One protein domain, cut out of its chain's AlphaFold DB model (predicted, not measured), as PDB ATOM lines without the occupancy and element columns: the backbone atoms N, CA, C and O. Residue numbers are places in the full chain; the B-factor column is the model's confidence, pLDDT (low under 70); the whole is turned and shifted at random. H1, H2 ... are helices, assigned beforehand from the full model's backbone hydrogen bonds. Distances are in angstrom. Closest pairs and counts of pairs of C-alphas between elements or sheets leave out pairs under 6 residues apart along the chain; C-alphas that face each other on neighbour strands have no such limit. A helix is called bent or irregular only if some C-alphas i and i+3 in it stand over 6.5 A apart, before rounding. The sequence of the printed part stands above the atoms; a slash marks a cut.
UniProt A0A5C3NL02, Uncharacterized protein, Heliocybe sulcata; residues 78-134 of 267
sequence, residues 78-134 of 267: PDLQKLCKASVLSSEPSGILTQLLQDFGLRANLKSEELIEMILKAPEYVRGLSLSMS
ATOM      1  N   PRO A  78      32.956  23.188 -12.295       90.44
ATOM      2  CA  PRO A  78      33.010  24.239 -11.274       90.44
ATOM      3  C   PRO A  78      34.361  24.339 -10.553       90.44
ATOM      4  O   PRO A  78      34.728  25.429 -10.120       90.44
ATOM      5  N   ASP A  79      35.107  23.244 -10.415       92.56
ATOM      6  CA  ASP A  79      36.410  23.255  -9.748       92.56
ATOM      7  C   ASP A  79      37.515  23.740 -10.690       92.56
ATOM      8  O   ASP A  79      38.345  24.553 -10.278       92.56
ATOM      9  N   LEU A  80      37.440  23.400 -11.982       90.88
ATOM     10  CA  LEU A  80      38.285  24.010 -13.019       90.88
ATOM     11  C   LEU A  80      38.128  25.538 -13.055       90.88
ATOM     12  O   LEU A  80      39.116  26.269 -13.089       90.88
ATOM     13  N   GLN A  81      36.895  26.043 -12.955       87.75
ATOM     14  CA  GLN A  81      36.638  27.487 -12.879       87.75
ATOM     15  C   GLN A  81      37.254  28.131 -11.628       87.75
ATOM     16  O   GLN A  81      37.782  29.244 -11.704       87.75
ATOM     17  N   LYS A  82      37.217  27.449 -10.475       87.25
ATOM     18  CA  LYS A  82      37.864  27.939  -9.248       87.25
ATOM     19  C   LYS A  82      39.379  27.984  -9.395       87.25
ATOM     20  O   LYS A  82      39.969  28.980  -8.990       87.25
ATOM     21  N   LEU A  83      39.991  26.954  -9.979       87.62
ATOM     22  CA  LEU A  83      41.436  26.907 -10.203       87.62
ATOM     23  C   LEU A  83      41.890  27.983 -11.185       87.62
ATOM     24  O   LEU A  83      42.823  28.714 -10.875       87.62
ATOM     25  N   CYS A  84      41.177  28.154 -12.297       85.56
ATOM     26  CA  CYS A  84      41.442  29.228 -13.251       85.56
ATOM     27  C   CYS A  84      41.332  30.618 -12.603       85.56
ATOM     28  O   CYS A  84      42.114  31.522 -12.890       85.56
ATOM     29  N   LYS A  85      40.363  30.811 -11.704       83.62
ATOM     30  CA  LYS A  85      40.228  32.067 -10.960       83.62
ATOM     31  C   LYS A  85      41.349  32.242  -9.929       83.62
ATOM     32  O   LYS A  85      41.850  33.349  -9.756       83.62
ATOM     33  N   ALA A  86      41.736  31.167  -9.246       84.31
ATOM     34  CA  ALA A  86      42.783  31.177  -8.230       84.31
ATOM     35  C   ALA A  86      44.174  31.428  -8.830       84.31
ATOM     36  O   ALA A  86      44.929  32.220  -8.271       84.31
ATOM     37  N   SER A  87      44.491  30.833  -9.985       81.56
ATOM     38  CA  SER A  87      45.772  31.041 -10.674       81.56
ATOM     39  C   SER A  87      45.990  32.505 -11.056       81.56
ATOM     40  O   SER A  87      47.117  32.985 -11.029       81.56
ATOM     41  N   VAL A  88      44.911  33.237 -11.341       75.69
ATOM     42  CA  VAL A  88      44.971  34.660 -11.706       75.69
ATOM     43  C   VAL A  88      44.956  35.589 -10.505       75.69
ATOM     44  O   VAL A  88      45.598  36.631 -10.538       75.69
ATOM     45  N   LEU A  89      44.295  35.203  -9.414       77.75
ATOM     46  CA  LEU A  89      44.422  35.930  -8.149       77.75
ATOM     47  C   LEU A  89      45.818  35.779  -7.526       77.75
ATOM     48  O   LEU A  89      46.217  36.631  -6.739       77.75
ATOM     49  N   SER A  90      46.542  34.708  -7.864       74.56
ATOM     50  CA  SER A  90      47.923  34.498  -7.422       74.56
ATOM     51  C   SER A  90      48.950  35.293  -8.234       74.56
ATOM     52  O   SER A  90      50.067  35.473  -7.753       74.56
ATOM     53  N   SER A  91      48.617  35.739  -9.449       68.75
ATOM     54  CA  SER A  91      49.452  36.680 -10.196       68.75
ATOM     55  C   SER A  91      49.129  38.104  -9.755       68.75
ATOM     56  O   SER A  91      47.953  38.451  -9.646       68.75
ATOM     57  N   GLU A  92      50.158  38.919  -9.510       73.38
ATOM     58  CA  GLU A  92      50.017  40.344  -9.183       73.38
ATOM     59  C   GLU A  92      48.956  41.008 -10.081       73.38
ATOM     60  O   GLU A  92      48.947  40.757 -11.292       73.38
ATOM     61  N   PRO A  93      48.038  41.817  -9.516       64.00
ATOM     62  CA  PRO A  93      46.817  42.265 -10.177       64.00
ATOM     63  C   PRO A  93      47.102  43.304 -11.269       64.00
ATOM     64  O   PRO A  93      46.776  44.484 -11.154       64.00
ATOM     65  N   SER A  94      47.657  42.852 -12.387       65.88
ATOM     66  CA  SER A  94      47.530  43.529 -13.666       65.88
ATOM     67  C   SER A  94      46.064  43.412 -14.078       65.88
ATOM     68  O   SER A  94      45.613  42.364 -14.542       65.88
ATOM     69  N   GLY A  95      45.286  44.477 -13.855       67.94
ATOM     70  CA  GLY A  95      43.832  44.504 -14.079       67.94
ATOM     71  C   GLY A  95      43.377  44.062 -15.479       67.94
ATOM     72  O   GLY A  95      42.208  43.729 -15.658       67.94
ATOM     73  N   ILE A  96      44.294  43.988 -16.446       72.50
ATOM     74  CA  ILE A  96      44.073  43.487 -17.808       72.50
ATOM     75  C   ILE A  96      43.774  41.977 -17.811       72.50
ATOM     76  O   ILE A  96      42.829  41.545 -18.468       72.50
ATOM     77  N   LEU A  97      44.516  41.172 -17.039       66.19
ATOM     78  CA  LEU A  97      44.281  39.722 -16.940       66.19
ATOM     79  C   LEU A  97      42.954  39.419 -16.244       66.19
ATOM     80  O   LEU A  97      42.220  38.526 -16.658       66.19
ATOM     81  N   THR A  98      42.608  40.208 -15.228       70.00
ATOM     82  CA  THR A  98      41.328  40.090 -14.522       70.00
ATOM     83  C   THR A  98      40.144  40.394 -15.440       70.00
ATOM     84  O   THR A  98      39.108  39.741 -15.325       70.00
ATOM     85  N   GLN A  99      40.295  41.358 -16.355       72.88
ATOM     86  CA  GLN A  99      39.284  41.708 -17.354       72.88
ATOM     87  C   GLN A  99      39.102  40.565 -18.365       72.88
ATOM     88  O   GLN A  99      37.992  40.063 -18.513       72.88
ATOM     89  N   LEU A 100      40.201  40.073 -18.955       68.75
ATOM     90  CA  LEU A 100      40.165  38.945 -19.892       68.75
ATOM     91  C   LEU A 100      39.559  37.702 -19.236       68.75
ATOM     92  O   LEU A 100      38.686  37.070 -19.814       68.75
ATOM     93  N   LEU A 101      39.917  37.374 -17.994       68.62
ATOM     94  CA  LEU A 101      39.315  36.227 -17.308       68.62
ATOM     95  C   LEU A 101      37.858  36.428 -16.896       68.62
ATOM     96  O   LEU A 101      37.138  35.441 -16.746       68.62
ATOM     97  N   GLN A 102      37.395  37.657 -16.686       74.06
ATOM     98  CA  GLN A 102      35.962  37.902 -16.518       74.06
ATOM     99  C   GLN A 102      35.211  37.687 -17.831       74.06
ATOM    100  O   GLN A 102      34.099  37.148 -17.809       74.06
ATOM    101  N   ASP A 103      35.841  38.040 -18.946       70.56
ATOM    102  CA  ASP A 103      35.282  37.869 -20.280       70.56
ATOM    103  C   ASP A 103      35.303  36.387 -20.716       70.56
ATOM    104  O   ASP A 103      34.301  35.894 -21.236       70.56
ATOM    105  N   PHE A 104      36.365  35.637 -20.393       64.31
ATOM    106  CA  PHE A 104      36.514  34.215 -20.737       64.31
ATOM    107  C   PHE A 104      35.913  33.253 -19.695       64.31
ATOM    108  O   PHE A 104      35.245  32.287 -20.051       64.31
ATOM    109  N   GLY A 105      36.112  33.489 -18.397       63.03
ATOM    110  CA  GLY A 105      35.850  32.498 -17.342       63.03
ATOM    111  C   GLY A 105      34.460  32.540 -16.703       63.03
ATOM    112  O   GLY A 105      34.035  31.548 -16.108       63.03
ATOM    113  N   LEU A 106      33.738  33.663 -16.791       58.25
ATOM    114  CA  LEU A 106      32.471  33.844 -16.063       58.25
ATOM    115  C   LEU A 106      31.226  33.946 -16.947       58.25
ATOM    116  O   LEU A 106      30.123  33.860 -16.405       58.25
ATOM    117  N   ARG A 107      31.352  34.127 -18.270       55.56
ATOM    118  CA  ARG A 107      30.182  34.419 -19.121       55.56
ATOM    119  C   ARG A 107      29.900  33.460 -20.269       55.56
ATOM    120  O   ARG A 107      28.786  33.530 -20.777       55.56
ATOM    121  N   ALA A 108      30.802  32.567 -20.663       54.56
ATOM    122  CA  ALA A 108      30.583  31.805 -21.887       54.56
ATOM    123  C   ALA A 108      30.862  30.310 -21.750       54.56
ATOM    124  O   ALA A 108      31.630  29.828 -20.923       54.56
ATOM    125  N   ASN A 109      30.152  29.599 -22.600       70.81
ATOM    126  CA  ASN A 109      29.993  28.173 -22.788       70.81
ATOM    127  C   ASN A 109      31.289  27.434 -23.199       70.81
ATOM    128  O   ASN A 109      31.249  26.589 -24.081       70.81
ATOM    129  N   LEU A 110      32.445  27.754 -22.605       80.19
ATOM    130  CA  LEU A 110      33.719  27.110 -22.960       80.19
ATOM    131  C   LEU A 110      33.671  25.624 -22.620       80.19
ATOM    132  O   LEU A 110      33.119  25.250 -21.582       80.19
ATOM    133  N   LYS A 111      34.224  24.756 -23.457       89.81
ATOM    134  CA  LYS A 111      34.304  23.327 -23.118       89.81
ATOM    135  C   LYS A 111      35.277  23.136 -21.943       89.81
ATOM    136  O   LYS A 111      36.133  23.982 -21.689       89.81
ATOM    137  N   SER A 112      35.131  22.054 -21.174       91.44
ATOM    138  CA  SER A 112      36.073  21.748 -20.081       91.44
ATOM    139  C   SER A 112      37.509  21.647 -20.593       91.44
ATOM    140  O   SER A 112      38.417  22.113 -19.918       91.44
ATOM    141  N   GLU A 113      37.696  21.143 -21.810       91.31
ATOM    142  CA  GLU A 113      38.996  21.028 -22.479       91.31
ATOM    143  C   GLU A 113      39.683  22.389 -22.684       91.31
ATOM    144  O   GLU A 113      40.860  22.538 -22.366       91.31
ATOM    145  N   GLU A 114      38.944  23.425 -23.095       89.31
ATOM    146  CA  GLU A 114      39.497  24.778 -23.279       89.31
ATOM    147  C   GLU A 114      39.907  25.419 -21.945       89.31
ATOM    148  O   GLU A 114      40.922  26.115 -21.860       89.31
ATOM    149  N   LEU A 115      39.146  25.160 -20.871       87.19
ATOM    150  CA  LEU A 115      39.516  25.609 -19.525       87.19
ATOM    151  C   LEU A 115      40.820  24.951 -19.064       87.19
ATOM    152  O   LEU A 115      41.656  25.618 -18.452       87.19
ATOM    153  N   ILE A 116      41.000  23.664 -19.363       91.56
ATOM    154  CA  ILE A 116      42.207  22.904 -19.021       91.56
ATOM    155  C   ILE A 116      43.410  23.457 -19.782       91.56
ATOM    156  O   ILE A 116      44.434  23.759 -19.163       91.56
ATOM    157  N   GLU A 117      43.278  23.672 -21.093       90.69
ATOM    158  CA  GLU A 117      44.340  24.277 -21.896       90.69
ATOM    159  C   GLU A 117      44.745  25.651 -21.375       90.69
ATOM    160  O   GLU A 117      45.936  25.941 -21.267       90.69
ATOM    161  N   MET A 118      43.776  26.490 -21.009       85.81
ATOM    162  CA  MET A 118      44.058  27.811 -20.461       85.81
ATOM    163  C   MET A 118      44.781  27.726 -19.112       85.81
ATOM    164  O   MET A 118      45.743  28.461 -18.907       85.81
ATOM    165  N   ILE A 119      44.382  26.826 -18.204       87.94
ATOM    166  CA  ILE A 119      45.068  26.628 -16.911       87.94
ATOM    167  C   ILE A 119      46.513  26.157 -17.129       87.94
ATOM    168  O   ILE A 119      47.425  26.628 -16.445       87.94
ATOM    169  N   LEU A 120      46.742  25.268 -18.099       90.31
ATOM    170  CA  LEU A 120      48.075  24.762 -18.425       90.31
ATOM    171  C   LEU A 120      48.947  25.812 -19.131       90.31
ATOM    172  O   LEU A 120      50.128  25.917 -18.794       90.31
ATOM    173  N   LYS A 121      48.380  26.614 -20.045       85.75
ATOM    174  CA  LYS A 121      49.071  27.670 -20.818       85.75
ATOM    175  C   LYS A 121      49.223  28.995 -20.059       85.75
ATOM    176  O   LYS A 121      50.123  29.771 -20.371       85.75
ATOM    177  N   ALA A 122      48.399  29.272 -19.046       78.88
ATOM    178  CA  ALA A 122      48.447  30.514 -18.262       78.88
ATOM    179  C   ALA A 122      49.849  30.875 -17.719       78.88
ATOM    180  O   ALA A 122      50.233  32.039 -17.836       78.88
ATOM    181  N   PRO A 123      50.660  29.938 -17.185       74.75
ATOM    182  CA  PRO A 123      52.001  30.256 -16.693       74.75
ATOM    183  C   PRO A 123      52.945  30.720 -17.808       74.75
ATOM    184  O   PRO A 123      53.808  31.567 -17.580       74.75
ATOM    185  N   GLU A 124      52.783  30.178 -19.016       77.19
ATOM    186  CA  GLU A 124      53.584  30.534 -20.188       77.19
ATOM    187  C   GLU A 124      53.158  31.878 -20.766       77.19
ATOM    188  O   GLU A 124      54.023  32.691 -21.083       77.19
ATOM    189  N   TYR A 125      51.856  32.173 -20.802       67.69
ATOM    190  CA  TYR A 125      51.361  33.500 -21.178       67.69
ATOM    191  C   TYR A 125      51.844  34.584 -20.218       67.69
ATOM    192  O   TYR A 125      52.299  35.635 -20.661       67.69
ATOM    193  N   VAL A 126      51.798  34.332 -18.908       66.25
ATOM    194  CA  VAL A 126      52.272  35.299 -17.908       66.25
ATOM    195  C   VAL A 126      53.792  35.495 -18.011       66.25
ATOM    196  O   VAL A 126      54.257  36.636 -17.979       66.25
ATOM    197  N   ARG A 127      54.576  34.425 -18.221       66.56
ATOM    198  CA  ARG A 127      56.029  34.545 -18.471       66.56
ATOM    199  C   ARG A 127      56.337  35.261 -19.787       66.56
ATOM    200  O   ARG A 127      57.222  36.113 -19.810       66.56
ATOM    201  N   GLY A 128      55.611  34.952 -20.858       63.31
ATOM    202  CA  GLY A 128      55.805  35.544 -22.182       63.31
ATOM    203  C   GLY A 128      55.428  37.024 -22.232       63.31
ATOM    204  O   GLY A 128      56.173  37.831 -22.781       63.31
ATOM    205  N   LEU A 129      54.323  37.413 -21.589       61.78
ATOM    206  CA  LEU A 129      53.881  38.809 -21.509       61.78
ATOM    207  C   LEU A 129      54.787  39.655 -20.608       61.78
ATOM    208  O   LEU A 129      55.045  40.810 -20.937       61.78
ATOM    209  N   SER A 130      55.330  39.088 -19.525       56.53
ATOM    210  CA  SER A 130      56.307  39.786 -18.675       56.53
ATOM    211  C   SER A 130      57.604  40.128 -19.423       56.53
ATOM    212  O   SER A 130      58.225  41.153 -19.134       56.53
ATOM    213  N   LEU A 131      58.025  39.285 -20.369       57.88
ATOM    214  CA  LEU A 131      59.234  39.506 -21.171       57.88
ATOM    215  C   LEU A 131      58.962  40.354 -22.422       57.88
ATOM    216  O   LEU A 131      59.824  41.120 -22.833       57.88
ATOM    217  N   SER A 132      57.764  40.261 -23.004       52.78
ATOM    218  CA  SER A 132      57.402  40.991 -24.228       52.78
ATOM    219  C   SER A 132      56.922  42.429 -23.961       52.78
ATOM    220  O   SER A 132      57.282  43.349 -24.694       52.78
ATOM    221  N   MET A 133      56.184  42.686 -22.871       50.81
ATOM    222  CA  MET A 133      55.674  44.038 -22.577       50.81
ATOM    223  C   MET A 133      56.663  44.955 -21.852       50.81
ATOM    224  O   MET A 133      56.431  46.162 -21.801       50.81
ATOM    225  N   SER A 134      57.772  44.432 -21.325       51.38
ATOM    226  CA  SER A 134      58.790  45.264 -20.669       51.38
ATOM    227  C   SER A 134      59.657  46.060 -21.652       51.38
ATOM    228  O   SER A 134      60.402  46.928 -21.205       51.38
TER     229      SER A 134
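This is residues 78 to 134 of the 267 residues of an uncharacterized protein of Heliocybe sulcata (UniProt A0A5C3NL02). A long bent helix, H3, has its first arm, H3a, side by side with H1, and H1 folds back into H2 as a helical hairpin, so that H1, H2 and H3a form a loose triangle of rods with H1 between the contacts. Beyond this body the far end of the other arm sticks out, residues 127 to 134, of which 127 to 132 belong to H3. The printed part has 57 residues with three named helices, H1, H2 and H3 in that order, and no named strand; the class is all helix. The whole is compact, with a radius of gyration of the C-alphas of 11.3 A, yet elongated, spanning 33 by 19 by 17 A.

H3, residues 112 to 132, was assigned as one helix by its hydrogen bonds but is bent, with C-alphas 120 and 123 7.0 A apart. Its arm H3a, residues 112 to 120, is 12.5 A long and begins at C-alpha 112 at (36.073, 21.748, -20.081). Its arm H3b, residues 123 to 132, is 14.2 A long and ends at C-alpha 132 at (57.402, 40.991, -24.228). H1, residues 78 to 89, is 16.6 A long and begins at C-alpha 78 at (33.010, 24.239, -11.274). H2, residues 95 to 105, is 14.8 A long.

H3a and H3b stand at a steep tilt of 51 degrees. H3a touches H1, the closest C-alphas being those of Cys 84 and Ile 119, 5.8 A apart; they run the same way at a shallow tilt of 26 degrees. H1 and H2 are a hairpin and touch, closest at the C-alphas of Gln 81 and Gly 105, 6.8 A apart, at a shallow tilt of 9 degrees, opposite ways. H2 and H3a are only just apart, closest 8.1 A. H3b is apart from H1 and from H2. Each O i to N i+4 pair is within hydrogen-bond range in H2, H3a and H3b, and 7 of 8 are in H1.

The C-alphas farthest apart are those of Pro 78 and Ser 134, 34.6 A. The printed part has no cut; the link from H1 to H2 is tight and that from H2 to H3 short. The mean pLDDT of the printed part is 74.7, and 22 residues are under 70, among them residues 104 to 108 and 125 to 134.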